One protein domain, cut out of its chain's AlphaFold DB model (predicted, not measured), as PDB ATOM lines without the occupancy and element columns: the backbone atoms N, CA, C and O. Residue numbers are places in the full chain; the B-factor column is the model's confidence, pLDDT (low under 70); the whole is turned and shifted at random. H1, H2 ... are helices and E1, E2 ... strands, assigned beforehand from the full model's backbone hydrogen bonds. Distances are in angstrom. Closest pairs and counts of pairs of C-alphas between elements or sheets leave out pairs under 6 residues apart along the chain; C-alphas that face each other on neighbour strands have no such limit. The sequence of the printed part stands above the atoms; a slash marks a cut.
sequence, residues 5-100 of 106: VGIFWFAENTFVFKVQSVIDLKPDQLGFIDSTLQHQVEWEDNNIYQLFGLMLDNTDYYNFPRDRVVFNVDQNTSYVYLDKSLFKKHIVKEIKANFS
ATOM      1  N   VAL A   5      -8.127 -22.353 -18.191       97.25
ATOM      2  CA  VAL A   5      -8.381 -22.486 -19.630       97.25
ATOM      3  C   VAL A   5      -8.840 -23.907 -19.907       97.25
ATOM      4  O   VAL A   5      -8.658 -24.789 -19.066       97.25
ATOM      5  N   GLY A   6      -9.466 -24.154 -21.048       98.06
ATOM      6  CA  GLY A   6     -10.032 -25.472 -21.312       98.06
ATOM      7  C   GLY A   6     -11.146 -25.467 -22.331       98.06
ATOM      8  O   GLY A   6     -11.414 -24.462 -22.987       98.06
ATOM      9  N   ILE A   7     -11.817 -26.605 -22.416       98.06
ATOM     10  CA  ILE A   7     -12.860 -26.874 -23.397       98.06
ATOM     11  C   ILE A   7     -14.168 -27.238 -22.704       98.06
ATOM     12  O   ILE A   7     -14.173 -27.744 -21.576       98.06
ATOM     13  N   PHE A   8     -15.280 -26.969 -23.375       97.69
ATOM     14  CA  PHE A   8     -16.607 -27.306 -22.884       97.69
ATOM     15  C   PHE A   8     -17.580 -27.636 -24.016       97.69
ATOM     16  O   PHE A   8     -17.349 -27.294 -25.177       97.69
ATOM     17  N   TRP A   9     -18.685 -28.272 -23.634       96.94
ATOM     18  CA  TRP A   9     -19.847 -28.594 -24.449       96.94
ATOM     19  C   TRP A   9     -21.121 -28.252 -23.693       96.94
ATOM     20  O   TRP A   9     -21.151 -28.192 -22.459       96.94
ATOM     21  N   PHE A  10     -22.202 -28.121 -24.449       95.81
ATOM     22  CA  PHE A  10     -23.546 -28.159 -23.902       95.81
ATOM     23  C   PHE A  10     -24.328 -29.296 -24.560       95.81
ATOM     24  O   PHE A  10     -24.697 -29.209 -25.731       95.81
ATOM     25  N   ALA A  11     -24.572 -30.365 -23.804       95.19
ATOM     26  CA  ALA A  11     -25.216 -31.583 -24.289       95.19
ATOM     27  C   ALA A  11     -26.363 -31.964 -23.355       95.19
ATOM     28  O   ALA A  11     -26.184 -31.965 -22.144       95.19
ATOM     29  N   GLU A  12     -27.550 -32.237 -23.903       94.50
ATOM     30  CA  GLU A  12     -28.736 -32.637 -23.122       94.50
ATOM     31  C   GLU A  12     -29.010 -31.739 -21.896       94.50
ATOM     32  O   GLU A  12     -29.261 -32.208 -20.789       94.50
ATOM     33  N   ASN A  13     -28.936 -30.415 -22.083       93.44
ATOM     34  CA  ASN A  13     -29.058 -29.399 -21.025       93.44
ATOM     35  C   ASN A  13     -27.991 -29.454 -19.914       93.44
ATOM     36  O   ASN A  13     -28.150 -28.811 -18.876       93.44
ATOM     37  N   THR A  14     -26.892 -30.163 -20.146       96.06
ATOM     38  CA  THR A  14     -25.780 -30.326 -19.212       96.06
ATOM     39  C   THR A  14     -24.536 -29.617 -19.732       96.06
ATOM     40  O   THR A  14     -24.164 -29.737 -20.901       96.06
ATOM     41  N   PHE A  15     -23.885 -28.862 -18.846       97.19
ATOM     42  CA  PHE A  15     -22.609 -28.213 -19.122       97.19
ATOM     43  C   PHE A  15     -21.467 -29.185 -18.817       97.19
ATOM     44  O   PHE A  15     -21.155 -29.446 -17.656       97.19
ATOM     45  N   VAL A  16     -20.864 -29.725 -19.871       98.19
ATOM     46  CA  VAL A  16     -19.741 -30.668 -19.796       98.19
ATOM     47  C   VAL A  16     -18.461 -29.884 -20.033       98.19
ATOM     48  O   VAL A  16     -18.386 -29.120 -20.990       98.19
ATOM     49  N   PHE A  17     -17.442 -30.041 -19.191       98.19
ATOM     50  CA  PHE A  17     -16.224 -29.239 -19.307       98.19
ATOM     51  C   PHE A  17     -14.982 -29.942 -18.771       98.19
ATOM     52  O   PHE A  17     -15.057 -30.822 -17.913       98.19
ATOM     53  N   LYS A  18     -13.817 -29.485 -19.229       98.38
ATOM     54  CA  LYS A  18     -12.515 -29.847 -18.665       98.38
ATOM     55  C   LYS A  18     -11.594 -28.643 -18.681       98.38
ATOM     56  O   LYS A  18     -11.546 -27.903 -19.660       98.38
ATOM     57  N   VAL A  19     -10.865 -28.460 -17.585       97.62
ATOM     58  CA  VAL A  19     -10.031 -27.280 -17.348       97.62
ATOM     59  C   VAL A  19      -8.601 -27.655 -16.993       97.62
ATOM     60  O   VAL A  19      -8.348 -28.689 -16.378       97.62
ATOM     61  N   GLN A  20      -7.680 -26.763 -17.335       97.06
ATOM     62  CA  GLN A  20      -6.287 -26.754 -16.911       97.06
ATOM     63  C   GLN A  20      -5.963 -25.392 -16.292       97.06
ATOM     64  O   GLN A  20      -6.547 -24.366 -16.654       97.06
ATOM     65  N   SER A  21      -5.044 -25.382 -15.331       95.38
ATOM     66  CA  SER A  21      -4.578 -24.137 -14.729       95.38
ATOM     67  C   SER A  21      -3.603 -23.440 -15.668       95.38
ATOM     68  O   SER A  21      -2.714 -24.085 -16.225       95.38
ATOM     69  N   VAL A  22      -3.711 -22.117 -15.814       94.56
ATOM     70  CA  VAL A  22      -2.776 -21.361 -16.671       94.56
ATOM     71  C   VAL A  22      -1.325 -21.449 -16.193       94.56
ATOM     72  O   VAL A  22      -0.418 -21.288 -16.999       94.56
ATOM     73  N   ILE A  23      -1.092 -21.715 -14.900       93.19
ATOM     74  CA  ILE A  23       0.264 -21.820 -14.331       93.19
ATOM     75  C   ILE A  23       1.029 -23.050 -14.836       93.19
ATOM     76  O   ILE A  23       2.256 -23.057 -14.782       93.19
ATOM     77  N   ASP A  24       0.311 -24.065 -15.320       94.31
ATOM     78  CA  ASP A  24       0.887 -25.330 -15.787       94.31
ATOM     79  C   ASP A  24       1.142 -25.317 -17.304       94.31
ATOM     80  O   ASP A  24       1.602 -26.302 -17.881       94.31
ATOM     81  N   LEU A  25       0.826 -24.201 -17.964       95.69
ATOM     82  CA  LEU A  25       0.827 -24.052 -19.412       95.69
ATOM     83  C   LEU A  25       1.752 -22.910 -19.838       95.69
ATOM     84  O   LEU A  25       2.150 -22.060 -19.042       95.69
ATOM     85  N   LYS A  26       2.120 -22.905 -21.121       95.25
ATOM     86  CA  LYS A  26       2.978 -21.874 -21.709       95.25
ATOM     87  C   LYS A  26       2.189 -21.036 -22.711       95.25
ATOM     88  O   LYS A  26       1.397 -21.614 -23.455       95.25
ATOM     89  N   PRO A  27       2.414 -19.712 -22.752       96.00
ATOM     90  CA  PRO A  27       1.830 -18.874 -23.783       96.00
ATOM     91  C   PRO A  27       2.433 -19.202 -25.152       96.00
ATOM     92  O   PRO A  27       3.601 -19.596 -25.256       96.00
ATOM     93  N   ASP A  28       1.636 -19.020 -26.196       95.31
ATOM     94  CA  ASP A  28       2.091 -19.020 -27.579       95.31
ATOM     95  C   ASP A  28       2.837 -17.717 -27.936       95.31
ATOM     96  O   ASP A  28       3.075 -16.844 -27.098       95.31
ATOM     97  N   GLN A  29       3.227 -17.577 -29.206       95.50
ATOM     98  CA  GLN A  29       3.955 -16.400 -29.699       95.50
ATOM     99  C   GLN A  29       3.130 -15.099 -29.667       95.50
ATOM    100  O   GLN A  29       3.700 -14.023 -29.838       95.50
ATOM    101  N   LEU A  30       1.814 -15.193 -29.471       94.69
ATOM    102  CA  LEU A  30       0.869 -14.078 -29.400       94.69
ATOM    103  C   LEU A  30       0.398 -13.805 -27.959       94.69
ATOM    104  O   LEU A  30      -0.523 -13.011 -27.753       94.69
ATOM    105  N   GLY A  31       0.996 -14.474 -26.967       94.94
ATOM    106  CA  GLY A  31       0.660 -14.307 -25.557       94.94
ATOM    107  C   GLY A  31      -0.585 -15.081 -25.108       94.94
ATOM    108  O   GLY A  31      -1.052 -14.877 -23.986       94.94
ATOM    109  N   PHE A  32      -1.139 -15.976 -25.930       96.44
ATOM    110  CA  PHE A  32      -2.279 -16.803 -25.539       96.44
ATOM    111  C   PHE A  32      -1.834 -18.094 -24.858       96.44
ATOM    112  O   PHE A  32      -1.055 -18.874 -25.393       96.44
ATOM    113  N   ILE A  33      -2.384 -18.345 -23.676       97.19
ATOM    114  CA  ILE A  33      -2.381 -19.640 -23.011       97.19
ATOM    115  C   ILE A  33      -3.690 -20.343 -23.371       97.19
ATOM    116  O   ILE A  33      -4.778 -19.863 -23.039       97.19
ATOM    117  N   ASP A  34      -3.572 -21.496 -24.021       97.25
ATOM    118  CA  ASP A  34      -4.670 -22.421 -24.296       97.25
ATOM    119  C   ASP A  34      -4.372 -23.774 -23.641       97.25
ATOM    120  O   ASP A  34      -3.221 -24.133 -23.380       97.25
ATOM    121  N   SER A  35      -5.430 -24.522 -23.362       97.00
ATOM    122  CA  SER A  35      -5.343 -25.906 -22.926       97.00
ATOM    123  C   SER A  35      -4.774 -26.806 -24.025       97.00
ATOM    124  O   SER A  35      -4.988 -26.586 -25.216       97.00
ATOM    125  N   THR A  36      -4.117 -27.892 -23.628       96.44
ATOM    126  CA  THR A  36      -3.676 -28.951 -24.554       96.44
ATOM    127  C   THR A  36      -4.811 -29.908 -24.935       96.44
ATOM    128  O   THR A  36      -4.572 -30.940 -25.560       96.44
ATOM    129  N   LEU A  37      -6.036 -29.614 -24.495       97.81
ATOM    130  CA  LEU A  37      -7.198 -30.478 -24.633       97.81
ATOM    131  C   LEU A  37      -7.780 -30.365 -26.043       97.81
ATOM    132  O   LEU A  37      -7.880 -29.279 -26.617       97.81
ATOM    133  N   GLN A  38      -8.210 -31.499 -26.583       97.88
ATOM    134  CA  GLN A  38      -8.887 -31.565 -27.872       97.88
ATOM    135  C   GLN A  38     -10.303 -32.075 -27.661       97.88
ATOM    136  O   GLN A  38     -10.499 -33.077 -26.976       97.88
ATOM    137  N   HIS A  39     -11.285 -31.396 -28.260       97.81
ATOM    138  CA  HIS A  39     -12.687 -31.773 -28.105       97.81
ATOM    139  C   HIS A  39     -12.943 -33.214 -28.540       97.81
ATOM    140  O   HIS A  39     -13.536 -33.973 -27.785       97.81
ATOM    141  N   GLN A  40     -12.444 -33.605 -29.709       97.62
ATOM    142  CA  GLN A  40     -12.627 -34.962 -30.211       97.62
ATOM    143  C   GLN A  40     -12.117 -36.011 -29.213       97.62
ATOM    144  O   GLN A  40     -12.877 -36.873 -28.801       97.62
ATOM    145  N   VAL A  41     -10.865 -35.884 -28.764       98.31
ATOM    146  CA  VAL A  41     -10.235 -36.845 -27.843       98.31
ATOM    147  C   VAL A  41     -11.001 -36.935 -26.523       98.31
ATOM    148  O   VAL A  41     -11.297 -38.017 -26.026       98.31
ATOM    149  N   GLU A  42     -11.344 -35.793 -25.930       98.50
ATOM    150  CA  GLU A  42     -12.030 -35.793 -24.638       98.50
ATOM    151  C   GLU A  42     -13.470 -36.320 -24.729       98.50
ATOM    152  O   GLU A  42     -13.963 -36.922 -23.774       98.50
ATOM    153  N   TRP A  43     -14.135 -36.122 -25.866       98.31
ATOM    154  CA  TRP A  43     -15.497 -36.596 -26.086       98.31
ATOM    155  C   TRP A  43     -15.553 -38.065 -26.509       98.31
ATOM    156  O   TRP A  43     -16.250 -38.842 -25.868       98.31
ATOM    157  N   GLU A  44     -14.826 -38.440 -27.560       97.44
ATOM    158  CA  GLU A  44     -14.948 -39.735 -28.242       97.44
ATOM    159  C   GLU A  44     -14.044 -40.815 -27.642       97.44
ATOM    160  O   GLU A  44     -14.460 -41.966 -27.538       97.44
ATOM    161  N   ASP A  45     -12.830 -40.457 -27.211       97.44
ATOM    162  CA  ASP A  45     -11.881 -41.435 -26.666       97.44
ATOM    163  C   ASP A  45     -12.028 -41.560 -25.143       97.44
ATOM    164  O   ASP A  45     -12.008 -42.660 -24.586       97.44
ATOM    165  N   ASN A  46     -12.187 -40.424 -24.453       97.88
ATOM    166  CA  ASN A  46     -12.235 -40.374 -22.987       97.88
ATOM    167  C   ASN A  46     -13.655 -40.384 -22.406       97.88
ATOM    168  O   ASN A  46     -13.796 -40.480 -21.185       97.88
ATOM    169  N   ASN A  47     -14.691 -40.262 -23.239       97.88
ATOM    170  CA  ASN A  47     -16.097 -40.275 -22.826       97.88
ATOM    171  C   ASN A  47     -16.408 -39.302 -21.674       97.88
ATOM    172  O   ASN A  47     -17.119 -39.643 -20.725       97.88
ATOM    173  N   ILE A  48     -15.870 -38.075 -21.730       98.31
ATOM    174  CA  ILE A  48     -15.963 -37.096 -20.633       98.31
ATOM    175  C   ILE A  48     -17.396 -36.862 -20.137       98.31
ATOM    176  O   ILE A  48     -17.612 -36.638 -18.947       98.31
ATOM    177  N   TYR A  49     -18.382 -36.952 -21.029       98.19
ATOM    178  CA  TYR A  49     -19.802 -36.787 -20.730       98.19
ATOM    179  C   TYR A  49     -20.309 -37.751 -19.637       98.19
ATOM    180  O   TYR A  49     -21.226 -37.399 -18.893       98.19
ATOM    181  N   GLN A  50     -19.676 -38.917 -19.460       97.94
ATOM    182  CA  GLN A  50     -20.030 -39.878 -18.410       97.94
ATOM    183  C   GLN A  50     -19.756 -39.320 -17.005       97.94
ATOM    184  O   GLN A  50     -20.516 -39.588 -16.075       97.94
ATOM    185  N   LEU A  51     -18.731 -38.471 -16.845       97.75
ATOM    186  CA  LEU A  51     -18.440 -37.788 -15.575       97.75
ATOM    187  C   LEU A  51     -19.550 -36.808 -15.168       97.75
ATOM    188  O   LEU A  51     -19.650 -36.431 -14.001       97.75
ATOM    189  N   PHE A  52     -20.383 -36.417 -16.131       97.62
ATOM    190  CA  PHE A  52     -21.515 -35.516 -15.959       97.62
ATOM    191  C   PHE A  52     -22.860 -36.265 -15.970       97.62
ATOM    192  O   PHE A  52     -23.911 -35.630 -15.997       97.62
ATOM    193  N   GLY A  53     -22.841 -37.604 -15.918       97.56
ATOM    194  CA  GLY A  53     -24.042 -38.437 -15.822       97.56
ATOM    195  C   GLY A  53     -24.807 -38.625 -17.133       97.56
ATOM    196  O   GLY A  53     -25.964 -39.039 -17.101       97.56
ATOM    197  N   LEU A  54     -24.183 -38.327 -18.275       97.38
ATOM    198  CA  LEU A  54     -24.781 -38.515 -19.596       97.38
ATOM    199  C   LEU A  54     -24.431 -39.898 -20.167       97.38
ATOM    200  O   LEU A  54     -23.343 -40.418 -19.925       97.38
ATOM    201  N   MET A  55     -25.334 -40.470 -20.970       96.38
ATOM    202  CA  MET A  55     -25.118 -41.727 -21.704       96.38
ATOM    203  C   MET A  55     -25.175 -41.464 -23.212       96.38
ATOM    204  O   MET A  55     -26.188 -41.709 -23.862       96.38
ATOM    205  N   LEU A  56     -24.088 -40.908 -23.752       96.38
ATOM    206  CA  LEU A  56     -23.974 -40.437 -25.141       96.38
ATOM    207  C   LEU A  56     -22.983 -41.274 -25.961       96.38
ATOM    208  O   LEU A  56     -22.261 -40.752 -26.813       96.38
ATOM    209  N   ASP A  57     -22.933 -42.579 -25.694       94.31
ATOM    210  CA  ASP A  57     -21.972 -43.483 -26.324       94.31
ATOM    211  C   ASP A  57     -22.119 -43.511 -27.848       94.31
ATOM    212  O   ASP A  57     -23.224 -43.570 -28.391       94.31
ATOM    213  N   ASN A  58     -20.976 -43.511 -28.539       92.75
ATOM    214  CA  ASN A  58     -20.873 -43.479 -30.002       92.75
ATOM    215  C   ASN A  58     -21.459 -42.214 -30.659       92.75
ATOM    216  O   ASN A  58     -21.812 -42.239 -31.841       92.75
ATOM    217  N   THR A  59     -21.577 -41.108 -29.920       96.62
ATOM    218  CA  THR A  59     -21.902 -39.804 -30.510       96.62
ATOM    219  C   THR A  59     -20.637 -39.057 -30.918       96.62
ATOM    220  O   THR A  59     -19.644 -39.053 -30.197       96.62
ATOM    221  N   ASP A  60     -20.700 -38.385 -32.065       96.50
ATOM    222  CA  ASP A  60     -19.635 -37.500 -32.533       96.50
ATOM    223  C   ASP A  60     -19.637 -36.193 -31.724       96.50
ATOM    224  O   ASP A  60     -20.698 -35.612 -31.457       96.50
ATOM    225  N   TYR A  61     -18.451 -35.703 -31.365       94.69
ATOM    226  CA  TYR A  61     -18.292 -34.435 -30.651       94.69
ATOM    227  C   TYR A  61     -18.886 -33.229 -31.404       94.69
ATOM    228  O   TYR A  61     -19.264 -32.239 -30.772       94.69
ATOM    229  N   TYR A  62     -19.002 -33.292 -32.736       94.94
ATOM    230  CA  TYR A  62     -19.648 -32.282 -33.576       94.94
ATOM    231  C   TYR A  62     -21.155 -32.159 -33.338       94.94
ATOM    232  O   TYR A  62     -21.714 -31.099 -33.631       94.94
ATOM    233  N   ASN A  63     -21.808 -33.191 -32.794       95.44
ATOM    234  CA  ASN A  63     -23.258 -33.198 -32.576       95.44
ATOM    235  C   ASN A  63     -23.711 -32.190 -31.515       95.44
ATOM    236  O   ASN A  63     -24.884 -31.814 -31.485       95.44
ATOM    237  N   PHE A  64     -22.796 -31.739 -30.657       94.62
ATOM    238  CA  PHE A  64     -23.090 -30.820 -29.568       94.62
ATOM    239  C   PHE A  64     -22.335 -29.497 -29.753       94.62
ATOM    240  O   PHE A  64     -21.157 -29.496 -30.143       94.62
ATOM    241  N   PRO A  65     -22.982 -28.352 -29.467       94.88
ATOM    242  CA  PRO A  65     -22.289 -27.076 -29.393       94.88
ATOM    243  C   PRO A  65     -21.149 -27.147 -28.377       94.88
ATOM    244  O   PRO A  65     -21.309 -27.684 -27.275       94.88
ATOM    245  N   ARG A  66     -19.993 -26.615 -28.764       94.56
ATOM    246  CA  ARG A  66     -18.736 -26.821 -28.055       94.56
ATOM    247  C   ARG A  66     -17.762 -25.712 -28.353       94.56
ATOM    248  O   ARG A  66     -17.734 -25.190 -29.462       94.56
ATOM    249  N   ASP A  67     -16.930 -25.424 -27.373       95.69
ATOM    250  CA  ASP A  67     -16.141 -24.208 -27.382       95.69
ATOM    251  C   ASP A  67     -15.001 -24.271 -26.370       95.69
ATOM    252  O   ASP A  67     -14.768 -25.307 -25.736       95.69
ATOM    253  N   ARG A  68     -14.241 -23.180 -26.256       96.44
ATOM    254  CA  ARG A  68     -13.079 -23.111 -25.374       96.44
ATOM    255  C   ARG A  68     -12.906 -21.754 -24.714       96.44
ATOM    256  O   ARG A  68     -13.330 -20.721 -25.233       96.44
ATOM    257  N   VAL A  69     -12.214 -21.780 -23.583       97.00
ATOM    258  CA  VAL A  69     -11.738 -20.599 -22.866       97.00
ATOM    259  C   VAL A  69     -10.221 -20.563 -22.951       97.00
ATOM    260  O   VAL A  69      -9.562 -21.529 -22.567       97.00
ATOM    261  N   VAL A  70      -9.682 -19.436 -23.407       96.88
ATOM    262  CA  VAL A  70      -8.239 -19.157 -23.457       96.88
ATOM    263  C   VAL A  70      -7.915 -17.926 -22.619       96.88
ATOM    264  O   VAL A  70      -8.804 -17.163 -22.238       96.88
ATOM    265  N   PHE A  71      -6.638 -17.710 -22.329       95.94
ATOM    266  CA  PHE A  71      -6.187 -16.561 -21.553       95.94
ATOM    267  C   PHE A  71      -5.068 -15.826 -22.278       95.94
ATOM    268  O   PHE A  71      -4.105 -16.450 -22.698       95.94
ATOM    269  N   ASN A  72      -5.171 -14.507 -22.410       95.25
ATOM    270  CA  ASN A  72      -4.097 -13.680 -22.947       95.25
ATOM    271  C   ASN A  72      -3.299 -13.058 -21.792       95.25
ATOM    272  O   ASN A  72      -3.860 -12.308 -20.987       95.25
ATOM    273  N   VAL A  73      -2.003 -13.370 -21.710       93.38
ATOM    274  CA  VAL A  73      -1.134 -12.914 -20.613       93.38
ATOM    275  C   VAL A  73      -0.813 -11.426 -20.700       93.38
ATOM    276  O   VAL A  73      -0.761 -10.763 -19.666       93.38
ATOM    277  N   ASP A  74      -0.671 -10.891 -21.913       92.75
ATOM    278  CA  ASP A  74      -0.300  -9.491 -22.144       92.75
ATOM    279  C   ASP A  74      -1.440  -8.545 -21.752       92.75
ATOM    280  O   ASP A  74      -1.223  -7.468 -21.200       92.75
ATOM    281  N   GLN A  75      -2.679  -8.971 -21.999       91.56
ATOM    282  CA  GLN A  75      -3.896  -8.227 -21.673       91.56
ATOM    283  C   GLN A  75      -4.500  -8.622 -20.324       91.56
ATOM    284  O   GLN A  75      -5.501  -8.034 -19.911       91.56
ATOM    285  N   ASN A  76      -3.952  -9.645 -19.662       90.62
ATOM    286  CA  ASN A  76      -4.507 -10.241 -18.448       90.62
ATOM    287  C   ASN A  76      -6.024 -10.515 -18.568       90.62
ATOM    288  O   ASN A  76      -6.807 -10.189 -17.674       90.62
ATOM    289  N   THR A  77      -6.448 -11.063 -19.712       91.12
ATOM    290  CA  THR A  77      -7.865 -11.192 -20.088       91.12
ATOM    291  C   THR A  77      -8.178 -12.605 -20.568       91.12
ATOM    292  O   THR A  77      -7.477 -13.157 -21.415       91.12
ATOM    293  N   SER A  78      -9.256 -13.189 -20.041       93.56
ATOM    294  CA  SER A  78      -9.806 -14.452 -20.540       93.56
ATOM    295  C   SER A  78     -10.735 -14.208 -21.721       93.56
ATOM    296  O   SER A  78     -11.602 -13.339 -21.667       93.56
ATOM    297  N   TYR A  79     -10.584 -15.022 -22.758       93.69
ATOM    298  CA  TYR A  79     -11.427 -15.022 -23.944       93.69
ATOM    299  C   TYR A  79     -12.244 -16.305 -23.976       93.69
ATOM    300  O   TYR A  79     -11.695 -17.402 -23.871       93.69
ATOM    301  N   VAL A  80     -13.554 -16.160 -24.141       93.88
ATOM    302  CA  VAL A  80     -14.469 -17.280 -24.350       93.88
ATOM    303  C   VAL A  80     -14.849 -17.273 -25.821       93.88
ATOM    304  O   VAL A  80     -15.562 -16.378 -26.274       93.88
ATOM    305  N   TYR A  81     -14.359 -18.257 -26.571       92.38
ATOM    306  CA  TYR A  81     -14.933 -18.550 -27.878       92.38
ATOM    307  C   TYR A  81     -16.277 -19.207 -27.611       92.38
ATOM    308  O   TYR A  81     -16.340 -20.105 -26.782       92.38
ATOM    309  N   LEU A  82     -17.351 -18.674 -28.184       88.88
ATOM    310  CA  LEU A  82     -18.695 -19.149 -27.892       88.88
ATOM    311  C   LEU A  82     -19.547 -19.143 -29.155       88.88
ATOM    312  O   LEU A  82     -19.765 -18.096 -29.771       88.88
ATOM    313  N   ASP A  83     -20.092 -20.301 -29.493       85.44
ATOM    314  CA  ASP A  83     -21.157 -20.469 -30.453       85.44
ATOM    315  C   ASP A  83     -22.366 -19.650 -29.993       85.44
ATOM    316  O   ASP A  83     -22.832 -19.730 -28.852       85.44
ATOM    317  N   LYS A  84     -22.913 -18.846 -30.903       86.50
ATOM    318  CA  LYS A  84     -24.022 -17.934 -30.606       86.50
ATOM    319  C   LYS A  84     -25.248 -18.654 -30.028       86.50
ATOM    320  O   LYS A  84     -25.994 -18.049 -29.257       86.50
ATOM    321  N   SER A  85     -25.464 -19.927 -30.363       86.19
ATOM    322  CA  SER A  85     -26.547 -20.752 -29.809       86.19
ATOM    323  C   SER A  85     -26.419 -20.987 -28.296       86.19
ATOM    324  O   SER A  85     -27.428 -21.201 -27.613       86.19
ATOM    325  N   LEU A  86     -25.199 -20.880 -27.760       84.81
ATOM    326  CA  LEU A  86     -24.861 -21.049 -26.349       84.81
ATOM    327  C   LEU A  86     -24.856 -19.747 -25.551       84.81
ATOM    328  O   LEU A  86     -24.684 -19.787 -24.331       84.81
ATOM    329  N   PHE A  87     -25.107 -18.598 -26.184       88.62
ATOM    330  CA  PHE A  87     -25.140 -17.306 -25.498       88.62
ATOM    331  C   PHE A  87     -26.437 -17.112 -24.693       88.62
ATOM    332  O   PHE A  87     -27.304 -16.295 -25.002       88.62
ATOM    333  N   LYS A  88     -26.583 -17.922 -23.638       90.75
ATOM    334  CA  LYS A  88     -27.692 -17.920 -22.683       90.75
ATOM    335  C   LYS A  88     -27.152 -17.637 -21.287       90.75
ATOM    336  O   LYS A  88     -26.136 -18.191 -20.879       90.75
ATOM    337  N   LYS A  89     -27.888 -16.843 -20.503       90.94
ATOM    338  CA  LYS A  89     -27.462 -16.385 -19.165       90.94
ATOM    339  C   LYS A  89     -27.026 -17.516 -18.222       90.94
ATOM    340  O   LYS A  89     -26.069 -17.341 -17.475       90.94
ATOM    341  N   HIS A  90     -27.721 -18.655 -18.233       91.50
ATOM    342  CA  HIS A  90     -27.364 -19.787 -17.374       91.50
ATOM    343  C   HIS A  90     -26.060 -20.465 -17.820       91.50
ATOM    344  O   HIS A  90     -25.239 -20.776 -16.971       91.50
ATOM    345  N   ILE A  91     -25.822 -20.598 -19.129       91.94
ATOM    346  CA  ILE A  91     -24.586 -21.176 -19.680       91.94
ATOM    347  C   ILE A  91     -23.396 -20.269 -19.368       91.94
ATOM    348  O   ILE A  91     -22.380 -20.730 -18.864       91.94
ATOM    349  N   VAL A  92     -23.546 -18.956 -19.566       92.12
ATOM    350  CA  VAL A  92     -22.510 -17.978 -19.196       92.12
ATOM    351  C   VAL A  92     -22.173 -18.071 -17.705       92.12
ATOM    352  O   VAL A  92     -21.006 -18.012 -17.330       92.12
ATOM    353  N   LYS A  93     -23.173 -18.272 -16.837       92.62
ATOM    354  CA  LYS A  93     -22.944 -18.468 -15.398       92.62
ATOM    355  C   LYS A  93     -22.124 -19.733 -15.110       92.62
ATOM    356  O   LYS A  93     -21.208 -19.660 -14.294       92.62
ATOM    357  N   GLU A  94     -22.422 -20.847 -15.780       94.88
ATOM    358  CA  GLU A  94     -21.648 -22.093 -15.662       94.88
ATOM    359  C   GLU A  94     -20.202 -21.909 -16.135       94.88
ATOM    360  O   GLU A  94     -19.271 -22.300 -15.431       94.88
ATOM    361  N   ILE A  95     -19.991 -21.236 -17.272       94.19
ATOM    362  CA  ILE A  95     -18.646 -20.911 -17.768       94.19
ATOM    363  C   ILE A  95     -17.890 -20.098 -16.711       94.19
ATOM    364  O   ILE A  95     -16.787 -20.470 -16.311       94.19
ATOM    365  N   LYS A  96     -18.498 -19.028 -16.182       92.75
ATOM    366  CA  LYS A  96     -17.847 -18.184 -15.171       92.75
ATOM    367  C   LYS A  96     -17.483 -18.949 -13.903       92.75
ATOM    368  O   LYS A  96     -16.400 -18.739 -13.363       92.75
ATOM    369  N   ALA A  97     -18.368 -19.821 -13.427       93.44
ATOM    370  CA  ALA A  97     -18.138 -20.596 -12.213       93.44
ATOM    371  C   ALA A  97     -17.009 -21.622 -12.387       93.44
ATOM    372  O   ALA A  97     -16.109 -21.699 -11.550       93.44
ATOM    373  N   ASN A  98     -17.022 -22.373 -13.488       94.69
ATOM    374  CA  ASN A  98     -16.121 -23.509 -13.679       94.69
ATOM    375  C   ASN A  98     -14.724 -23.103 -14.190       94.69
ATOM    376  O   ASN A  98     -13.741 -23.792 -13.902       94.69
ATOM    377  N   PHE A  99     -14.611 -21.950 -14.862       94.88
ATOM    378  CA  PHE A  99     -13.346 -21.398 -15.371       94.88
ATOM    379  C   PHE A  99     -12.741 -20.290 -14.486       94.88
ATOM    380  O   PHE A  99     -11.759 -19.659 -14.872       94.88
ATOM    381  N   SER A 100     -13.287 -20.069 -13.283       92.50
ATOM    382  CA  SER A 100     -12.823 -19.042 -12.333       92.50
ATOM    383  C   SER A 100     -12.909 -17.598 -12.869       92.50
ATOM    384  O   SER A 100     -12.025 -16.784 -12.611       92.50
TER     385      SER A 100
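What this domain is: This is residues 5 to 100 of the 106 residues of an uncharacterized protein of Pseudoalteromonas sp. S1649 (UniProt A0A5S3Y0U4). One twisted sheet of four strands, made of two hairpins side by side, has helix H3 packed slantwise over one face. The short helix H2 is over the opposite face at the edge strand E2, and H1 only grazes the sheet. The printed part has 96 residues with four named strands and three named helices, in the order E1 E2 H1 H2 E3 E4 H3; the sheet runs E2 E1 E3 E4, all antiparallel. The class is mixed, helices and strands, and the whole is compact, with a radius of gyration of the C-alphas of 13.5 A and spans of 40 by 29 by 19 A.

How they stand to each other: E1, residues 5 to 11, and E2, residues 14 to 21, form a hairpin, antiparallel at 171 degrees, with N 9 and O 16 2.8 A apart, within hydrogen-bond range. H1, residues 39 to 45, only grazes the sheet with its residues 39 to 43; its closest C-alphas to E1 are those of His 39 and Ile 7, 6.8 A. H2, residues 48 to 52, is close to H1 but not clearly touching it, the closest C-alphas being those of Glu 42 and Ile 48, 5.8 A. H2 is on the sheet at a height of 7.6 A, only just over E2, on which 3 of its 5 C-alphas fall; the closest C-alphas are those of Val 16 and Tyr 49, 6.2 A. E3, residues 66 to 72, is antiparallel to E1 at 161 degrees, with N 8 and O 67 2.9 A apart. E2, H1, H2 and E3 make a split strand-helix-strand unit, two strands running the same way with E1 between them in the sheet, and its crossover is right-handed. E4, residues 77 to 81, forms a hairpin with E3, antiparallel at 161 degrees, with N 79 and O 70 2.8 A apart. H3, residues 89 to 98, is on the opposite face from H2, at a height of 8.4 A, only just over E1 with 3 of its 10 C-alphas, and runs slantwise to the strands, at 40 degrees to E1 on the local plane. Its closest C-alphas to E2 are those of Glu 94 and Phe 15, 7.1 A. In H1 and H3 every O i to N i+4 pair is within hydrogen-bond range; H2 has 0 of 1, but 2 of 2 O i to N i+3 pairs.

Where its parts are: E1 begins at C-alpha 5, (-8.381, -22.486, -19.630), and is 19.7 A long; E2 is 22.5 A, H1 9.8 A and H2 7.4 A. E3 is 20.3 A, E4 12.8 A, and H3 14.5 A, ending at C-alpha 98, (-16.121, -23.509, -13.679).

The domain as a whole: The C-alphas of Met 55 and Asp 74, the two farthest apart, are 40.7 A apart. The printed part has no cut; the links E2 to H1 and H2 to E3 are long, and no printed residue is under 70 in pLDDT.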